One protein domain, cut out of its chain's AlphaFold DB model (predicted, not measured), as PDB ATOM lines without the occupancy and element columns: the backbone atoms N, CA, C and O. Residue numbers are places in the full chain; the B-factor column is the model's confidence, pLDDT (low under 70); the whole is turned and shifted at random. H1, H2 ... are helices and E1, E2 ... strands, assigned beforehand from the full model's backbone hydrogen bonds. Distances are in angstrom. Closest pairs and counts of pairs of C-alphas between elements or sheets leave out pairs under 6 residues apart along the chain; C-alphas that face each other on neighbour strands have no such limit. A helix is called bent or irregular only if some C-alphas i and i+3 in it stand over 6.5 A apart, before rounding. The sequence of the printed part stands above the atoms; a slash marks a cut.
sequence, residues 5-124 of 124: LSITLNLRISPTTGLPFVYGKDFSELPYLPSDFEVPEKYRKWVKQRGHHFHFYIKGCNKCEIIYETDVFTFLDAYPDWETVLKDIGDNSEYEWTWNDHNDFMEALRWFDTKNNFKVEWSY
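What this domain is: This is residues 5 to 124 of the 124 residues of an uncharacterized protein of viral metagenome (UniProt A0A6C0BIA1). A small four-stranded sheet, E4, E1, E6 and E5, makes a wall with the short helices H3 and H4 on one and the same face, and the long helix H6 runs past it, grazing the sheet with its residues 109 to 113 and packed on H2 and H4. The hairpin E2 and E3 lies at one end of the long axis and H5 toward the other. The printed part has 120 residues, with six named helices and six named strands in the order E1 E2 E3 H1 H2 E4 H3 E5 H4 H5 H6 E6; the class is mixed, helices and strands, and both sheets are antiparallel. It is only just compact, close to loose, with a radius of gyration of the C-alphas of 15.9 A, and elongated, spanning 55 by 33 by 24 A.

Where its parts are: E1, residues 5 to 9, begins at C-alpha 5 (201.700, 171.819, 66.794) and is 13.6 A long. E2 is residues 20 to 23 and E3 residues 29 to 31. H1 is residues 34 to 37, H2 residues 41 to 47, E4 residues 48 to 50, H3 residues 54 to 58, E5 residues 69 to 71 and H4 residues 72 to 77. H5, residues 82 to 89, is 10.4 A long. H6, residues 99 to 113, is 21.0 A long and begins at C-alpha 99 (214.318, 163.785, 55.818). E6, residues 118 to 123, is 16.9 A long and ends at C-alpha 123 (201.614, 174.716, 72.867).

How they stand to each other: E1 and E6 are the inner strands of the larger sheet; N 6 and O 121 are 2.8 A apart. At the edge strands, N 5 of E1 and O 49 of E4 are within hydrogen-bond range at 2.9 A, and N 70 of E5 and O 120 of E6 are within hydrogen-bond range at 2.8 A. H3, at a height over the sheet of 9.3 A, and H4, at 8.3 A, are on the same face. H2 and H6 only graze the sheet, with residues 44 to 47 and 109 to 113. H6 touches H4 at a steep tilt of 54 degrees, opposite ways; their closest C-alphas, of Val 72 and Asp 113, are 5.5 A apart. With residues 105 to 108 alone H6 touches H2, about perpendicular at 90 degrees, the closest C-alphas being those of Tyr 43 and Ala 108, 5.4 A apart. H5 is not on the sheet but touches H3, where the closest C-alphas, of Phe 56 and Val 85, are 6.6 A apart. H1 touches no helix. In the hairpin E2 and E3, apart from the strands of the larger sheet, N 22 and O 30 are 2.9 A apart. In H3, H4, H5 and H6 each O i to N i+4 pair is within hydrogen-bond range; H1 is too short for such a pair, and H2 has 0 of 3, with 3 of 4 O i to N i+3 pairs. H2 is only just irregular, with C-alphas 42 and 45 at 6.9 A.

The domain as a whole: The two C-alphas farthest apart, of Thr 16 and Asp 91, are 55.5 A apart. The printed part has no cut and no long link. Its mean pLDDT is 89.8, with residues 62 to 66 and 91 to 95 under 70.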
ATOM      1  N   LEU A   5     201.729 170.904  67.934       95.00
ATOM      2  CA  LEU A   5     201.700 171.819  66.794       95.00
ATOM      3  C   LEU A   5     200.447 171.538  65.967       95.00
ATOM      4  O   LEU A   5     200.112 170.382  65.700       95.00
ATOM      5  N   SER A   6     199.739 172.579  65.548       97.06
ATOM      6  CA  SER A   6     198.539 172.425  64.730       97.06
ATOM      7  C   SER A   6     198.456 173.456  63.619       97.06
ATOM      8  O   SER A   6     198.976 174.561  63.742       97.06
ATOM      9  N   ILE A   7     197.803 173.073  62.525       97.38
ATOM     10  CA  ILE A   7     197.482 173.959  61.412       97.38
ATOM     11  C   ILE A   7     195.982 174.229  61.455       97.38
ATOM     12  O   ILE A   7     195.171 173.309  61.317       97.38
ATOM     13  N   THR A   8     195.605 175.484  61.667       96.00
ATOM     14  CA  THR A   8     194.219 175.900  61.904       96.00
ATOM     15  C   THR A   8     193.742 176.838  60.806       96.00
ATOM     16  O   THR A   8     194.519 177.588  60.222       96.00
ATOM     17  N   LEU A   9     192.448 176.781  60.487       95.62
ATOM     18  CA  LEU A   9     191.822 177.717  59.556       95.62
ATOM     19  C   LEU A   9     191.332 178.941  60.334       95.62
ATOM     20  O   LEU A   9     190.503 178.820  61.236       95.62
ATOM     21  N   ASN A  10     191.810 180.122  59.959       92.81
ATOM     22  CA  ASN A  10     191.378 181.393  60.515       92.81
ATOM     23  C   ASN A  10     190.115 181.875  59.789       92.81
ATOM     24  O   ASN A  10     190.183 182.381  58.669       92.81
ATOM     25  N   LEU A  11     188.963 181.714  60.438       93.56
ATOM     26  CA  LEU A  11     187.678 182.209  59.951       93.56
ATOM     27  C   LEU A  11     187.261 183.452  60.730       93.56
ATOM     28  O   LEU A  11     187.266 183.463  61.962       93.56
ATOM     29  N   ARG A  12     186.837 184.489  60.007       92.81
ATOM     30  CA  ARG A  12     186.269 185.706  60.595       92.81
ATOM     31  C   ARG A  12     184.771 185.756  60.352       92.81
ATOM     32  O   ARG A  12     184.278 185.156  59.406       92.81
ATOM     33  N   ILE A  13     184.050 186.482  61.201       96.00
ATOM     34  CA  ILE A  13     182.606 186.683  61.059       96.00
ATOM     35  C   ILE A  13     182.350 188.059  60.455       96.00
ATOM     36  O   ILE A  13     182.836 189.065  60.969       96.00
ATOM     37  N   SER A  14     181.585 188.101  59.366       94.25
ATOM     38  CA  SER A  14     181.200 189.350  58.714       94.25
ATOM     39  C   SER A  14     180.177 190.081  59.589       94.25
ATOM     40  O   SER A  14     179.139 189.497  59.912       94.25
ATOM     41  N   PRO A  15     180.397 191.357  59.955       94.31
ATOM     42  CA  PRO A  15     179.441 192.109  60.767       94.31
ATOM     43  C   PRO A  15     178.139 192.415  60.014       94.31
ATOM     44  O   PRO A  15     177.110 192.654  60.640       94.31
ATOM     45  N   THR A  16     178.167 192.408  58.678       94.00
ATOM     46  CA  THR A  16     177.002 192.715  57.839       94.00
ATOM     47  C   THR A  16     176.089 191.508  57.655       94.00
ATOM     48  O   THR A  16     174.872 191.653  57.694       94.00
ATOM     49  N   THR A  17     176.661 190.321  57.438       93.00
ATOM     50  CA  THR A  17     175.882 189.103  57.144       93.00
ATOM     51  C   THR A  17     175.767 188.154  58.334       93.00
ATOM     52  O   THR A  17     174.906 187.279  58.331       93.00
ATOM     53  N   GLY A  18     176.631 188.296  59.345       94.88
ATOM     54  CA  GLY A  18     176.756 187.353  60.458       94.88
ATOM     55  C   GLY A  18     177.373 186.005  60.068       94.88
ATOM     56  O   GLY A  18     177.435 185.107  60.906       94.88
ATOM     57  N   LEU A  19     177.818 185.841  58.819       95.62
ATOM     58  CA  LEU A  19     178.362 184.587  58.299       95.62
ATOM     59  C   LEU A  19     179.900 184.581  58.305       95.62
ATOM     60  O   LEU A  19     180.518 185.650  58.241       95.62
ATOM     61  N   PRO A  20     180.529 183.390  58.351       96.06
ATOM     62  CA  PRO A  20     181.967 183.267  58.176       96.06
ATOM     63  C   PRO A  20     182.431 183.725  56.790       96.06
ATOM     64  O   PRO A  20     181.794 183.430  55.775       96.06
ATOM     65  N   PHE A  21     183.583 184.386  56.748       95.12
ATOM     66  CA  PHE A  21     184.269 184.779  55.523       95.12
ATOM     67  C   PHE A  21     185.775 184.511  55.627       95.12
ATOM     68  O   PHE A  21     186.320 184.302  56.716       95.12
ATOM     69  N   VAL A  22     186.427 184.523  54.469       95.19
ATOM     70  CA  VAL A  22     187.874 184.365  54.291       95.19
ATOM     71  C   VAL A  22     188.420 185.526  53.467       95.19
ATOM     72  O   VAL A  22     187.674 186.157  52.715       95.19
ATOM     73  N   TYR A  23     189.716 185.809  53.588       91.88
ATOM     74  CA  TYR A  23     190.358 186.805  52.735       91.88
ATOM     75  C   TYR A  23     190.873 186.175  51.442       91.88
ATOM     76  O   TYR A  23     191.599 185.174  51.461       91.88
ATOM     77  N   GLY A  24     190.532 186.802  50.318       90.12
ATOM     78  CA  GLY A  24     191.203 186.596  49.041       90.12
ATOM     79  C   GLY A  24     192.655 187.086  49.077       90.12
ATOM     80  O   GLY A  24     193.094 187.752  50.015       90.12
ATOM     81  N   LYS A  25     193.427 186.771  48.030       85.06
ATOM     82  CA  LYS A  25     194.833 187.211  47.902       85.06
ATOM     83  C   LYS A  25     194.988 188.733  47.815       85.06
ATOM     84  O   LYS A  25     196.042 189.267  48.129       85.06
ATOM     85  N   ASP A  26     193.943 189.415  47.367       89.62
ATOM     86  CA  ASP A  26     193.820 190.867  47.266       89.62
ATOM     87  C   ASP A  26     193.198 191.501  48.524       89.62
ATOM     88  O   ASP A  26     192.830 192.672  48.500       89.62
ATOM     89  N   PHE A  27     193.073 190.734  49.614       86.56
ATOM     90  CA  PHE A  27     192.398 191.124  50.855       86.56
ATOM     91  C   PHE A  27     190.898 191.420  50.699       86.56
ATOM     92  O   PHE A  27     190.291 192.005  51.598       86.56
ATOM     93  N   SER A  28     190.274 190.982  49.601       92.31
ATOM     94  CA  SER A  28     188.818 191.019  49.460       92.31
ATOM     95  C   SER A  28     188.141 190.021  50.406       92.31
ATOM     96  O   SER A  28     188.676 188.945  50.684       92.31
ATOM     97  N   GLU A  29     186.960 190.373  50.917       92.69
ATOM     98  CA  GLU A  29     186.136 189.448  51.699       92.69
ATOM     99  C   GLU A  29     185.406 188.485  50.757       92.69
ATOM    100  O   GLU A  29     184.621 188.906  49.904       92.69
ATOM    101  N   LEU A  30     185.650 187.188  50.926       93.44
ATOM    102  CA  LEU A  30     185.010 186.127  50.158       93.44
ATOM    103  C   LEU A  30     184.167 185.246  51.088       93.44
ATOM    104  O   LEU A  30     184.591 184.962  52.214       93.44
ATOM    105  N   PRO A  31     182.985 184.778  50.645       94.06
ATOM    106  CA  PRO A  31     182.189 183.852  51.439       94.06
ATOM    107  C   PRO A  31     182.981 182.568  51.703       94.06
ATOM    108  O   PRO A  31     183.650 182.044  50.812       94.06
ATOM    109  N   TYR A  32     182.898 182.045  52.925       95.06
ATOM    110  CA  TYR A  32     183.538 180.774  53.245       95.06
ATOM    111  C   TYR A  32     182.805 179.606  52.568       95.06
ATOM    112  O   TYR A  32     181.626 179.359  52.828       95.06
ATOM    113  N   LEU A  33     183.533 178.859  51.735       94.31
ATOM    114  CA  LEU A  33     183.073 177.628  51.098       94.31
ATOM    115  C   LEU A  33     183.926 176.450  51.597       94.31
ATOM    116  O   LEU A  33     185.103 176.376  51.248       94.31
ATOM    117  N   PRO A  34     183.374 175.506  52.389       93.81
ATOM    118  CA  PRO A  34     184.156 174.412  52.975       93.81
ATOM    119  C   PRO A  34     184.950 173.572  51.966       93.81
ATOM    120  O   PRO A  34     186.063 173.147  52.268       93.81
ATOM    121  N   SER A  35     184.410 173.365  50.762       94.44
ATOM    122  CA  SER A  35     185.062 172.611  49.684       94.44
ATOM    123  C   SER A  35     186.408 173.199  49.264       94.44
ATOM    124  O   SER A  35     187.308 172.463  48.873       94.44
ATOM    125  N   ASP A  36     186.576 174.517  49.372       93.19
ATOM    126  CA  ASP A  36     187.791 175.196  48.916       93.19
ATOM    127  C   ASP A  36     188.961 174.994  49.888       93.19
ATOM    128  O   ASP A  36     190.127 175.166  49.512       93.19
ATOM    129  N   PHE A  37     188.653 174.592  51.121       94.81
ATOM    130  CA  PHE A  37     189.594 174.409  52.225       94.81
ATOM    131  C   PHE A  37     189.745 172.941  52.639       94.81
ATOM    132  O   PHE A  37     190.416 172.652  53.630       94.81
ATOM    133  N   GLU A  38     189.159 172.006  51.886       95.88
ATOM    134  CA  GLU A  38     189.315 170.582  52.159       95.88
ATOM    135  C   GLU A  38     190.787 170.166  52.025       95.88
ATOM    136  O   GLU A  38     191.404 170.303  50.966       95.88
ATOM    137  N   VAL A  39     191.354 169.652  53.121       96.69
ATOM    138  CA  VAL A  39     192.756 169.226  53.176       96.69
ATOM    139  C   VAL A  39     192.931 167.904  52.412       96.69
ATOM    140  O   VAL A  39     192.294 166.904  52.783       96.69
ATOM    141  N   PRO A  40     193.812 167.854  51.388       97.25
ATOM    142  CA  PRO A  40     194.136 166.637  50.657       97.25
ATOM    143  C   PRO A  40     194.586 165.523  51.593       97.25
ATOM    144  O   PRO A  40     195.307 165.774  52.555       97.25
ATOM    145  N   GLU A  41     194.215 164.283  51.276       97.69
ATOM    146  CA  GLU A  41     194.453 163.117  52.135       97.69
ATOM    147  C   GLU A  41     195.905 163.005  52.620       97.69
ATOM    148  O   GLU A  41     196.139 162.866  53.820       97.69
ATOM    149  N   LYS A  42     196.877 163.196  51.717       97.12
ATOM    150  CA  LYS A  42     198.310 163.147  52.046       97.12
ATOM    151  C   LYS A  42     198.773 164.197  53.065       97.12
ATOM    152  O   LYS A  42     199.770 163.979  53.745       97.12
ATOM    153  N   TYR A  43     198.055 165.313  53.199       97.56
ATOM    154  CA  TYR A  43     198.405 166.401  54.115       97.56
ATOM    155  C   TYR A  43     197.631 166.364  55.430       97.56
ATOM    156  O   TYR A  43     198.010 167.050  56.376       97.56
ATOM    157  N   ARG A  44     196.577 165.540  55.534       97.19
ATOM    158  CA  ARG A  44     195.739 165.458  56.743       97.19
ATOM    159  C   ARG A  44     196.536 165.059  57.978       97.19
ATOM    160  O   ARG A  44     196.230 165.554  59.060       97.19
ATOM    161  N   LYS A  45     197.574 164.220  57.815       95.81
ATOM    162  CA  LYS A  45     198.464 163.837  58.921       95.81
ATOM    163  C   LYS A  45     199.048 165.080  59.601       95.81
ATOM    164  O   LYS A  45     198.990 165.164  60.815       95.81
ATOM    165  N   TRP A  46     199.442 166.099  58.838       96.50
ATOM    166  CA  TRP A  46     200.120 167.303  59.329       96.50
ATOM    167  C   TRP A  46     199.229 168.336  60.034       96.50
ATOM    168  O   TRP A  46     199.750 169.298  60.588       96.50
ATOM    169  N   VAL A  47     197.903 168.160  60.041       97.06
ATOM    170  CA  VAL A  47     196.968 169.146  60.623       97.06
ATOM    171  C   VAL A  47     197.116 169.251  62.141       97.06
ATOM    172  O   VAL A  47     196.986 170.334  62.707       97.06
ATOM    173  N   LYS A  48     197.378 168.129  62.814       95.88
ATOM    174  CA  LYS A  48     197.656 168.081  64.250       95.88
ATOM    175  C   LYS A  48     198.819 167.148  64.484       95.88
ATOM    176  O   LYS A  48     198.778 165.998  64.058       95.88
ATOM    177  N   GLN A  49     199.831 167.656  65.159       93.50
ATOM    178  CA  GLN A  49     201.093 166.988  65.384       93.50
ATOM    179  C   GLN A  49     201.496 167.124  66.846       93.50
ATOM    180  O   GLN A  49     201.150 168.093  67.520       93.50
ATOM    181  N   ARG A  50     202.243 166.134  67.324       91.19
ATOM    182  CA  ARG A  50     202.806 166.127  68.667       91.19
ATOM    183  C   ARG A  50     204.224 165.595  68.607       91.19
ATOM    184  O   ARG A  50     204.463 164.542  68.026       91.19
ATOM    185  N   GLY A  51     205.151 166.305  69.232       88.88
ATOM    186  CA  GLY A  51     206.552 165.908  69.265       88.88
ATOM    187  C   GLY A  51     207.469 167.069  69.608       88.88
ATOM    188  O   GLY A  51     207.334 168.166  69.075       88.88
ATOM    189  N   HIS A  52     208.447 166.819  70.477       87.19
ATOM    190  CA  HIS A  52     209.399 167.846  70.900       87.19
ATOM    191  C   HIS A  52     210.267 168.374  69.753       87.19
ATOM    192  O   HIS A  52     210.707 169.516  69.814       87.19
ATOM    193  N   HIS A  53     210.463 167.596  68.686       87.44
ATOM    194  CA  HIS A  53     211.206 168.045  67.509       87.44
ATOM    195  C   HIS A  53     210.557 169.256  66.815       87.44
ATOM    196  O   HIS A  53     211.271 170.071  66.238       87.44
ATOM    197  N   PHE A  54     209.236 169.453  66.927       90.44
ATOM    198  CA  PHE A  54     208.572 170.647  66.386       90.44
ATOM    199  C   PHE A  54     209.000 171.947  67.080       90.44
ATOM    200  O   PHE A  54     208.920 173.013  66.471       90.44
ATOM    201  N   HIS A  55     209.550 171.870  68.297       89.12
ATOM    202  CA  HIS A  55     210.157 173.024  68.959       89.12
ATOM    203  C   HIS A  55     211.286 173.640  68.115       89.12
ATOM    204  O   HIS A  55     211.459 174.856  68.098       89.12
ATOM    205  N   PHE A  56     212.033 172.824  67.364       88.31
ATOM    206  CA  PHE A  56     213.116 173.306  66.505       88.31
ATOM    207  C   PHE A  56     212.605 174.118  65.309       88.31
ATOM    208  O   PHE A  56     213.276 175.052  64.876       88.31
ATOM    209  N   TYR A  57     211.390 173.834  64.833       90.69
ATOM    210  CA  TYR A  57     210.779 174.529  63.699       90.69
ATOM    211  C   TYR A  57     210.221 175.906  64.072       90.69
ATOM    212  O   TYR A  57     210.165 176.794  63.227       90.69
ATOM    213  N   ILE A  58     209.852 176.130  65.337       89.75
ATOM    214  CA  ILE A  58     209.301 177.422  65.783       89.75
ATOM    215  C   ILE A  58     210.371 178.436  66.211       89.75
ATOM    216  O   ILE A  58     210.050 179.610  66.399       89.75
ATOM    217  N   LYS A  59     211.643 178.027  66.360       85.31
ATOM    218  CA  LYS A  59     212.734 178.905  66.836       85.31
ATOM    219  C   LYS A  59     212.890 180.169  65.985       85.31
ATOM    220  O   LYS A  59     213.140 181.244  66.523       85.31
ATOM    221  N   GLY A  60     212.725 180.049  64.666       79.38
ATOM    222  CA  GLY A  60     212.805 181.185  63.745       79.38
ATOM    223  C   GLY A  60     211.606 182.139  63.831       79.38
ATOM    224  O   GLY A  60     211.771 183.335  63.583       79.38
ATOM    225  N   CYS A  61     210.438 181.630  64.240       79.69
ATOM    226  CA  CYS A  61     209.181 182.377  64.351       79.69
ATOM    227  C   CYS A  61     209.032 183.092  65.703       79.69
ATOM    228  O   CYS A  61     208.434 184.162  65.787       79.69
ATOM    229  N   ASN A  62     209.586 182.522  66.775       68.19
ATOM    230  CA  ASN A  62     209.359 182.969  68.150       68.19
ATOM    231  C   ASN A  62     210.428 183.965  68.649       68.19
ATOM    232  O   ASN A  62     210.973 183.823  69.742       68.19
ATOM    233  N   LYS A  63     210.766 184.979  67.836       61.94
ATOM    234  CA  LYS A  63     211.752 186.019  68.214       61.94
ATOM    235  C   LYS A  63     211.221 187.012  69.259       61.94
ATOM    236  O   LYS A  63     212.012 187.729  69.867       61.94
ATOM    237  N   CYS A  64     209.906 187.041  69.475       53.03
ATOM    238  CA  CYS A  64     209.232 187.825  70.506       53.03
ATOM    239  C   CYS A  64     208.443 186.854  71.395       53.03
ATOM    240  O   CYS A  64     207.484 186.253  70.924       53.03
ATOM    241  N   GLU A  65     208.845 186.716  72.660       56.69
ATOM    242  CA  GLU A  65     208.554 185.615  73.608       56.69
ATOM    243  C   GLU A  65     207.070 185.303  73.946       56.69
ATOM    244  O   GLU A  65     206.802 184.571  74.896       56.69
ATOM    245  N   ILE A  66     206.076 185.839  73.229       60.62
ATOM    246  CA  ILE A  66     204.648 185.766  73.618       60.62
ATOM    247  C   ILE A  66     203.732 185.401  72.437       60.62
ATOM    248  O   ILE A  66     202.520 185.587  72.492       60.62
ATOM    249  N   ILE A  67     204.277 184.879  71.339       72.31
ATOM    250  CA  ILE A  67     203.463 184.483  70.189       72.31
ATOM    251  C   ILE A  67     203.441 182.951  70.104       72.31
ATOM    252  O   ILE A  67     204.485 182.322  69.967       72.31
ATOM    253  N   TYR A  68     202.246 182.359  70.220       88.25
ATOM    254  CA  TYR A  68     201.990 180.909  70.110       88.25
ATOM    255  C   TYR A  68     201.347 180.522  68.768       88.25
ATOM    256  O   TYR A  68     200.867 179.404  68.600       88.25
ATOM    257  N   GLU A  69     201.299 181.462  67.823       91.88
ATOM    258  CA  GLU A  69     200.732 181.262  66.494       91.88
ATOM    259  C   GLU A  69     201.410 182.146  65.443       91.88
ATOM    260  O   GLU A  69     201.843 183.257  65.725       91.88
ATOM    261  N   THR A  70     201.470 181.706  64.195       93.00
ATOM    262  CA  THR A  70     201.920 182.542  63.077       93.00
ATOM    263  C   THR A  70     201.194 182.142  61.797       93.00
ATOM    264  O   THR A  70     200.605 181.063  61.726       93.00
ATOM    265  N   ASP A  71     201.168 183.008  60.789       92.88
ATOM    266  CA  ASP A  71     200.671 182.612  59.472       92.88
ATOM    267  C   ASP A  71     201.633 181.624  58.791       92.88
ATOM    268  O   ASP A  71     202.830 181.570  59.077       92.88
ATOM    269  N   VAL A  72     201.097 180.799  57.890       95.31
ATOM    270  CA  VAL A  72     201.883 179.741  57.233       95.31
ATOM    271  C   VAL A  72     203.031 180.313  56.396       95.31
ATOM    272  O   VAL A  72     204.094 179.698  56.340       95.31
ATOM    273  N   PHE A  73     202.848 181.488  55.793       93.62
ATOM    274  CA  PHE A  73     203.885 182.169  55.021       93.62
ATOM    275  C   PHE A  73     205.107 182.490  55.892       93.62
ATOM    276  O   PHE A  73     206.228 182.112  55.558       93.62
ATOM    277  N   THR A  74     204.887 183.116  57.046       93.12
ATOM    278  CA  THR A  74     205.936 183.455  58.014       93.12
ATOM    279  C   THR A  74     206.597 182.197  58.575       93.12
ATOM    280  O   THR A  74     207.818 182.153  58.722       93.12
ATOM    281  N   PHE A  75     205.816 181.142  58.831       94.81
ATOM    282  CA  PHE A  75     206.364 179.852  59.250       94.81
ATOM    283  C   PHE A  75     207.278 179.232  58.184       94.81
ATOM    284  O   PHE A  75     208.328 178.688  58.516       94.81
ATOM    285  N   LEU A  76     206.890 179.315  56.907       95.44
ATOM    286  CA  LEU A  76     207.677 178.825  55.775       95.44
ATOM    287  C   LEU A  76     208.958 179.635  55.549       95.44
ATOM    288  O   LEU A  76     209.990 179.041  55.250       95.44
ATOM    289  N   ASP A  77     208.911 180.960  55.700       93.94
ATOM    290  CA  ASP A  77     210.088 181.833  55.574       93.94
ATOM    291  C   ASP A  77     211.141 181.528  56.653       93.94
ATOM    292  O   ASP A  77     212.344 181.527  56.399       93.94
ATOM    293  N   ALA A  78     210.677 181.181  57.854       93.38
ATOM    294  CA  ALA A  78     211.513 180.774  58.977       93.38
ATOM    295  C   ALA A  78     211.802 179.262  59.029       93.38
ATOM    296  O   ALA A  78     212.415 178.799  59.999       93.38
ATOM    297  N   TYR A  79     211.351 178.488  58.037       94.38
ATOM    298  CA  TYR A  79     211.451 177.033  58.058       94.38
ATOM    299  C   TYR A  79     212.925 176.602  57.991       94.38
ATOM    300  O   TYR A  79     213.625 176.968  57.043       94.38
ATOM    301  N   PRO A  80     213.430 175.852  58.987       93.19
ATOM    302  CA  PRO A  80     214.839 175.490  59.042       93.19
ATOM    303  C   PRO A  80     215.196 174.520  57.916       93.19
ATOM    304  O   PRO A  80     214.368 173.718  57.490       93.19
ATOM    305  N   ASP A  81     216.446 174.542  57.464       92.94
ATOM    306  CA  ASP A  81     216.961 173.486  56.598       92.94
ATOM    307  C   ASP A  81     217.141 172.170  57.375       92.94
ATOM    308  O   ASP A  81     217.290 172.148  58.603       92.94
ATOM    309  N   TRP A  82     217.156 171.055  56.645       92.38
ATOM    310  CA  TRP A  82     217.260 169.731  57.252       92.38
ATOM    311  C   TRP A  82     218.536 169.530  58.077       92.38
ATOM    312  O   TRP A  82     218.487 168.885  59.122       92.38
ATOM    313  N   GLU A  83     219.678 170.069  57.643       91.50
ATOM    314  CA  GLU A  83     220.935 169.884  58.371       91.50
ATOM    315  C   GLU A  83     220.903 170.593  59.726       91.50
ATOM    316  O   GLU A  83     221.426 170.065  60.709       91.50
ATOM    317  N   THR A  84     220.271 171.765  59.794       89.88
ATOM    318  CA  THR A  84     220.030 172.491  61.044       89.88
ATOM    319  C   THR A  84     219.127 171.688  61.979       89.88
ATOM    320  O   THR A  84     219.475 171.498  63.144       89.88
ATOM    321  N   VAL A  85     218.014 171.143  61.471       89.06
ATOM    322  CA  VAL A  85     217.106 170.287  62.262       89.06
ATOM    323  C   VAL A  85     217.828 169.044  62.783       89.06
ATOM    324  O   VAL A  85     217.714 168.717  63.961       89.06
ATOM    325  N   LEU A  86     218.604 168.371  61.931       88.31
ATOM    326  CA  LEU A  86     219.337 167.159  62.292       88.31
ATOM    327  C   LEU A  86     220.377 167.423  63.391       88.31
ATOM    328  O   LEU A  86     220.485 166.641  64.333       88.31
ATOM    329  N   LYS A  87     221.115 168.537  63.302       86.69
ATOM    330  CA  LYS A  87     222.077 168.951  64.339       86.69
ATOM    331  C   LYS A  87     221.396 169.226  65.679       86.69
ATOM    332  O   LYS A  87     221.945 168.860  66.713       86.69
ATOM    333  N   ASP A  88     220.223 169.854  65.651       83.62
ATOM    334  CA  ASP A  88     219.465 170.228  66.847       83.62
ATOM    335  C   ASP A  88     218.769 169.031  67.520       83.62
ATOM    336  O   ASP A  88     218.717 168.966  68.750       83.62
ATOM    337  N   ILE A  89     218.255 168.076  66.734       81.69
ATOM    338  CA  ILE A  89     217.707 166.811  67.252       81.69
ATOM    339  C   ILE A  89     218.836 165.952  67.851       81.69
ATOM    340  O   ILE A  89     218.650 165.336  68.906       81.69
ATOM    341  N   GLY A  90     220.015 165.955  67.220       73.81
ATOM    342  CA  GLY A  90     221.167 165.141  67.607       73.81
ATOM    343  C   GLY A  90     220.929 163.637  67.414       73.81
ATOM    344  O   GLY A  90     219.980 163.223  66.757       73.81
ATOM    345  N   ASP A  91     221.761 162.805  68.050       62.59
ATOM    346  CA  ASP A  91     221.626 161.334  68.073       62.59
ATOM    347  C   ASP A  91     220.475 160.840  68.980       62.59
ATOM    348  O   ASP A  91     220.445 159.675  69.386       62.59
ATOM    349  N   ASN A  92     219.514 161.703  69.336       57.62
ATOM    350  CA  ASN A  92     218.338 161.296  70.104       57.62
ATOM    351  C   ASN A  92     217.437 160.395  69.249       57.62
ATOM    352  O   ASN A  92     216.467 160.834  68.636       57.62
ATOM    353  N   SER A  93     217.762 159.103  69.276       52.78
ATOM    354  CA  SER A  93     217.077 157.985  68.617       52.78
ATOM    355  C   SER A  93     215.599 157.802  68.989       52.78
ATOM    356  O   SER A  93     214.942 156.918  68.450       52.78
ATOM    357  N   GLU A  94     215.062 158.616  69.900       61.03
ATOM    358  CA  GLU A  94     213.665 158.538  70.336       61.03
ATOM    359  C   GLU A  94     212.675 159.144  69.326       61.03
ATOM    360  O   GLU A  94     211.473 158.912  69.446       61.03
ATOM    361  N   TYR A  95     213.148 159.893  68.322       64.75
ATOM    362  CA  TYR A  95     212.285 160.482  67.296       64.75
ATOM    363  C   TYR A  95     212.575 159.881  65.919       64.75
ATOM    364  O   TYR A  95     213.615 160.151  65.324       64.75
ATOM    365  N   GLU A  96     211.613 159.134  65.371       79.81
ATOM    366  CA  GLU A  96     211.590 158.691  63.966       79.81
ATOM    367  C   GLU A  96     211.268 159.863  63.014       79.81
ATOM    368  O   GLU A  96     210.383 159.773  62.172       79.81
ATOM    369  N   TRP A  97     211.932 161.011  63.178       89.31
ATOM    370  CA  TRP A  97     211.744 162.162  62.300       89.31
ATOM    371  C   TRP A  97     212.774 162.121  61.174       89.31
ATOM    372  O   TRP A  97     213.971 162.278  61.413       89.31
ATOM    373  N   THR A  98     212.322 161.884  59.944       91.88
ATOM    374  CA  THR A  98     213.211 161.662  58.798       91.88
ATOM    375  C   THR A  98     213.289 162.867  57.859       91.88
ATOM    376  O   THR A  98     212.477 163.792  57.903       91.88
ATOM    377  N   TRP A  99     214.248 162.828  56.928       92.88
ATOM    378  CA  TRP A  99     214.318 163.785  55.818       92.88
ATOM    379  C   TRP A  99     213.044 163.768  54.953       92.88
ATOM    380  O   TRP A  99     212.629 164.809  54.445       92.88
ATOM    381  N   ASN A 100     212.396 162.607  54.804       95.50
ATOM    382  CA  ASN A 100     211.124 162.518  54.086       95.50
ATOM    383  C   ASN A 100     210.016 163.244  54.854       95.50
ATOM    384  O   ASN A 100     209.284 164.011  54.245       95.50
ATOM    385  N   ASP A 101     209.938 163.077  56.178       94.94
ATOM    386  CA  ASP A 101     208.945 163.772  57.012       94.94
ATOM    387  C   ASP A 101     209.120 165.291  56.958       94.94
ATOM    388  O   ASP A 101     208.146 166.025  56.804       94.94
ATOM    389  N   HIS A 102     210.369 165.759  56.999       95.12
ATOM    390  CA  HIS A 102     210.711 167.167  56.821       95.12
ATOM    391  C   HIS A 102     210.188 167.725  55.486       95.12
ATOM    392  O   HIS A 102     209.482 168.733  55.460       95.12
ATOM    393  N   ASN A 103     210.473 167.054  54.368       97.06
ATOM    394  CA  ASN A 103     210.024 167.530  53.058       97.06
ATOM    395  C   ASN A 103     208.516 167.386  52.850       97.06
ATOM    396  O   ASN A 103     207.899 168.294  52.294       97.06
ATOM    397  N   ASP A 104     207.919 166.286  53.305       97.38
ATOM    398  CA  ASP A 104     206.473 166.068  53.266       97.38
ATOM    399  C   ASP A 104     205.739 167.164  54.051       97.38
ATOM    400  O   ASP A 104     204.693 167.656  53.618       97.38
ATOM    401  N   PHE A 105     206.275 167.552  55.213       97.31
ATOM    402  CA  PHE A 105     205.706 168.615  56.030       97.31
ATOM    403  C   PHE A 105     205.851 169.981  55.346       97.31
ATOM    404  O   PHE A 105     204.877 170.732  55.271       97.31
ATOM    405  N   MET A 106     207.017 170.280  54.765       97.69
ATOM    406  CA  MET A 106     207.214 171.486  53.953       97.69
ATOM    407  C   MET A 106     206.256 171.535  52.748       97.69
ATOM    408  O   MET A 106     205.698 172.592  52.447       97.69
ATOM    409  N   GLU A 107     206.030 170.413  52.056       98.06
ATOM    410  CA  GLU A 107     205.077 170.337  50.941       98.06
ATOM    411  C   GLU A 107     203.649 170.648  51.410       98.06
ATOM    412  O   GLU A 107     202.932 171.423  50.769       98.06
ATOM    413  N   ALA A 108     203.249 170.096  52.558       98.12
ATOM    414  CA  ALA A 108     201.950 170.373  53.152       98.12
ATOM    415  C   ALA A 108     201.793 171.856  53.503       98.12
ATOM    416  O   ALA A 108     200.796 172.469  53.126       98.12
ATOM    417  N   LEU A 109     202.795 172.460  54.151       97.69
ATOM    418  CA  LEU A 109     202.800 173.887  54.480       97.69
ATOM    419  C   LEU A 109     202.659 174.756  53.227       97.69
ATOM    420  O   LEU A 109     201.836 175.664  53.209       97.69
ATOM    421  N   ARG A 110     203.365 174.433  52.136       97.75
ATOM    422  CA  ARG A 110     203.202 175.143  50.854       97.75
ATOM    423  C   ARG A 110     201.783 175.041  50.309       97.75
ATOM    424  O   ARG A 110     201.281 176.005  49.742       97.75
ATOM    425  N   TRP A 111     201.109 173.901  50.481       97.38
ATOM    426  CA  TRP A 111     199.698 173.787  50.116       97.38
ATOM    427  C   TRP A 111     198.808 174.681  50.988       97.38
ATOM    428  O   TRP A 111     197.970 175.400  50.441       97.38
ATOM    429  N   PHE A 112     199.005 174.686  52.309       96.75
ATOM    430  CA  PHE A 112     198.245 175.547  53.223       96.75
ATOM    431  C   PHE A 112     198.461 177.039  52.924       96.75
ATOM    432  O   PHE A 112     197.497 177.806  52.928       96.75
ATOM    433  N   ASP A 113     199.687 177.436  52.576       95.44
ATOM    434  CA  ASP A 113     200.036 178.797  52.157       95.44
ATOM    435  C   ASP A 113     199.220 179.249  50.936       95.44
ATOM    436  O   ASP A 113     198.663 180.349  50.917       95.44
ATOM    437  N   THR A 114     198.996 178.359  49.955       93.88
ATOM    438  CA  THR A 114     198.186 178.700  48.768       93.88
ATOM    439  C   THR A 114     196.752 179.133  49.087       93.88
ATOM    440  O   THR A 114     196.103 179.764  48.246       93.88
ATOM    441  N   LYS A 115     196.252 178.798  50.283       92.44
ATOM    442  CA  LYS A 115     194.897 179.100  50.750       92.44
ATOM    443  C   LYS A 115     194.804 180.401  51.553       92.44
ATOM    444  O   LYS A 115     193.684 180.832  51.812       92.44
ATOM    445  N   ASN A 116     195.925 181.025  51.936       89.31
ATOM    446  CA  ASN A 116     196.032 182.347  52.589       89.31
ATOM    447  C   ASN A 116     195.254 182.549  53.913       89.31
ATOM    448  O   ASN A 116     195.180 183.655  54.436       89.31
ATOM    449  N   ASN A 117     194.624 181.507  54.454       94.31
ATOM    450  CA  ASN A 117     193.748 181.620  55.624       94.31
ATOM    451  C   ASN A 117     194.109 180.613  56.721       94.31
ATOM    452  O   ASN A 117     193.374 180.488  57.695       94.31
ATOM    453  N   PHE A 118     195.228 179.900  56.586       95.94
ATOM    454  CA  PHE A 118     195.709 178.991  57.620       95.94
ATOM    455  C   PHE A 118     196.751 179.655  58.518       95.94
ATOM    456  O   PHE A 118     197.498 180.537  58.088       95.94
ATOM    457  N   LYS A 119     196.811 179.189  59.762       95.44
ATOM    458  CA  LYS A 119     197.836 179.518  60.749       95.44
ATOM    459  C   LYS A 119     198.512 178.253  61.248       95.44
ATOM    460  O   LYS A 119     197.925 177.176  61.202       95.44
ATOM    461  N   VAL A 120     199.731 178.410  61.745       96.06
ATOM    462  CA  VAL A 120     200.446 177.404  62.525       96.06
ATOM    463  C   VAL A 120     200.415 177.837  63.984       96.06
ATOM    464  O   VAL A 120     200.859 178.935  64.301       96.06
ATOM    465  N   GLU A 121     199.901 176.984  64.863       95.12
ATOM    466  CA  GLU A 121     199.762 177.218  66.305       95.12
ATOM    467  C   GLU A 121     200.553 176.166  67.090       95.12
ATOM    468  O   GLU A 121     200.663 175.019  66.645       95.12
ATOM    469  N   TRP A 122     201.085 176.522  68.263       93.06
ATOM    470  CA  TRP A 122     201.821 175.588  69.120       93.06
ATOM    471  C   TRP A 122     201.590 175.793  70.622       93.06
ATOM    472  O   TRP A 122     201.330 176.900  71.088       93.06
ATOM    473  N   SER A 123     201.748 174.719  71.400       90.94
ATOM    474  CA  SER A 123     201.614 174.716  72.867       90.94
ATOM    475  C   SER A 123     202.526 173.679  73.550       90.94
ATOM    476  O   SER A 123     203.017 172.760  72.894       90.94
ATOM    477  N   TYR A 124     202.749 173.833  74.865       84.50
ATOM    478  CA  TYR A 124     203.590 172.967  75.721       84.50
ATOM    479  C   TYR A 124     202.785 172.142  76.735       84.50
ATOM    480  O   TYR A 124     201.723 172.641  77.172       84.50
TER     481      TYR A 124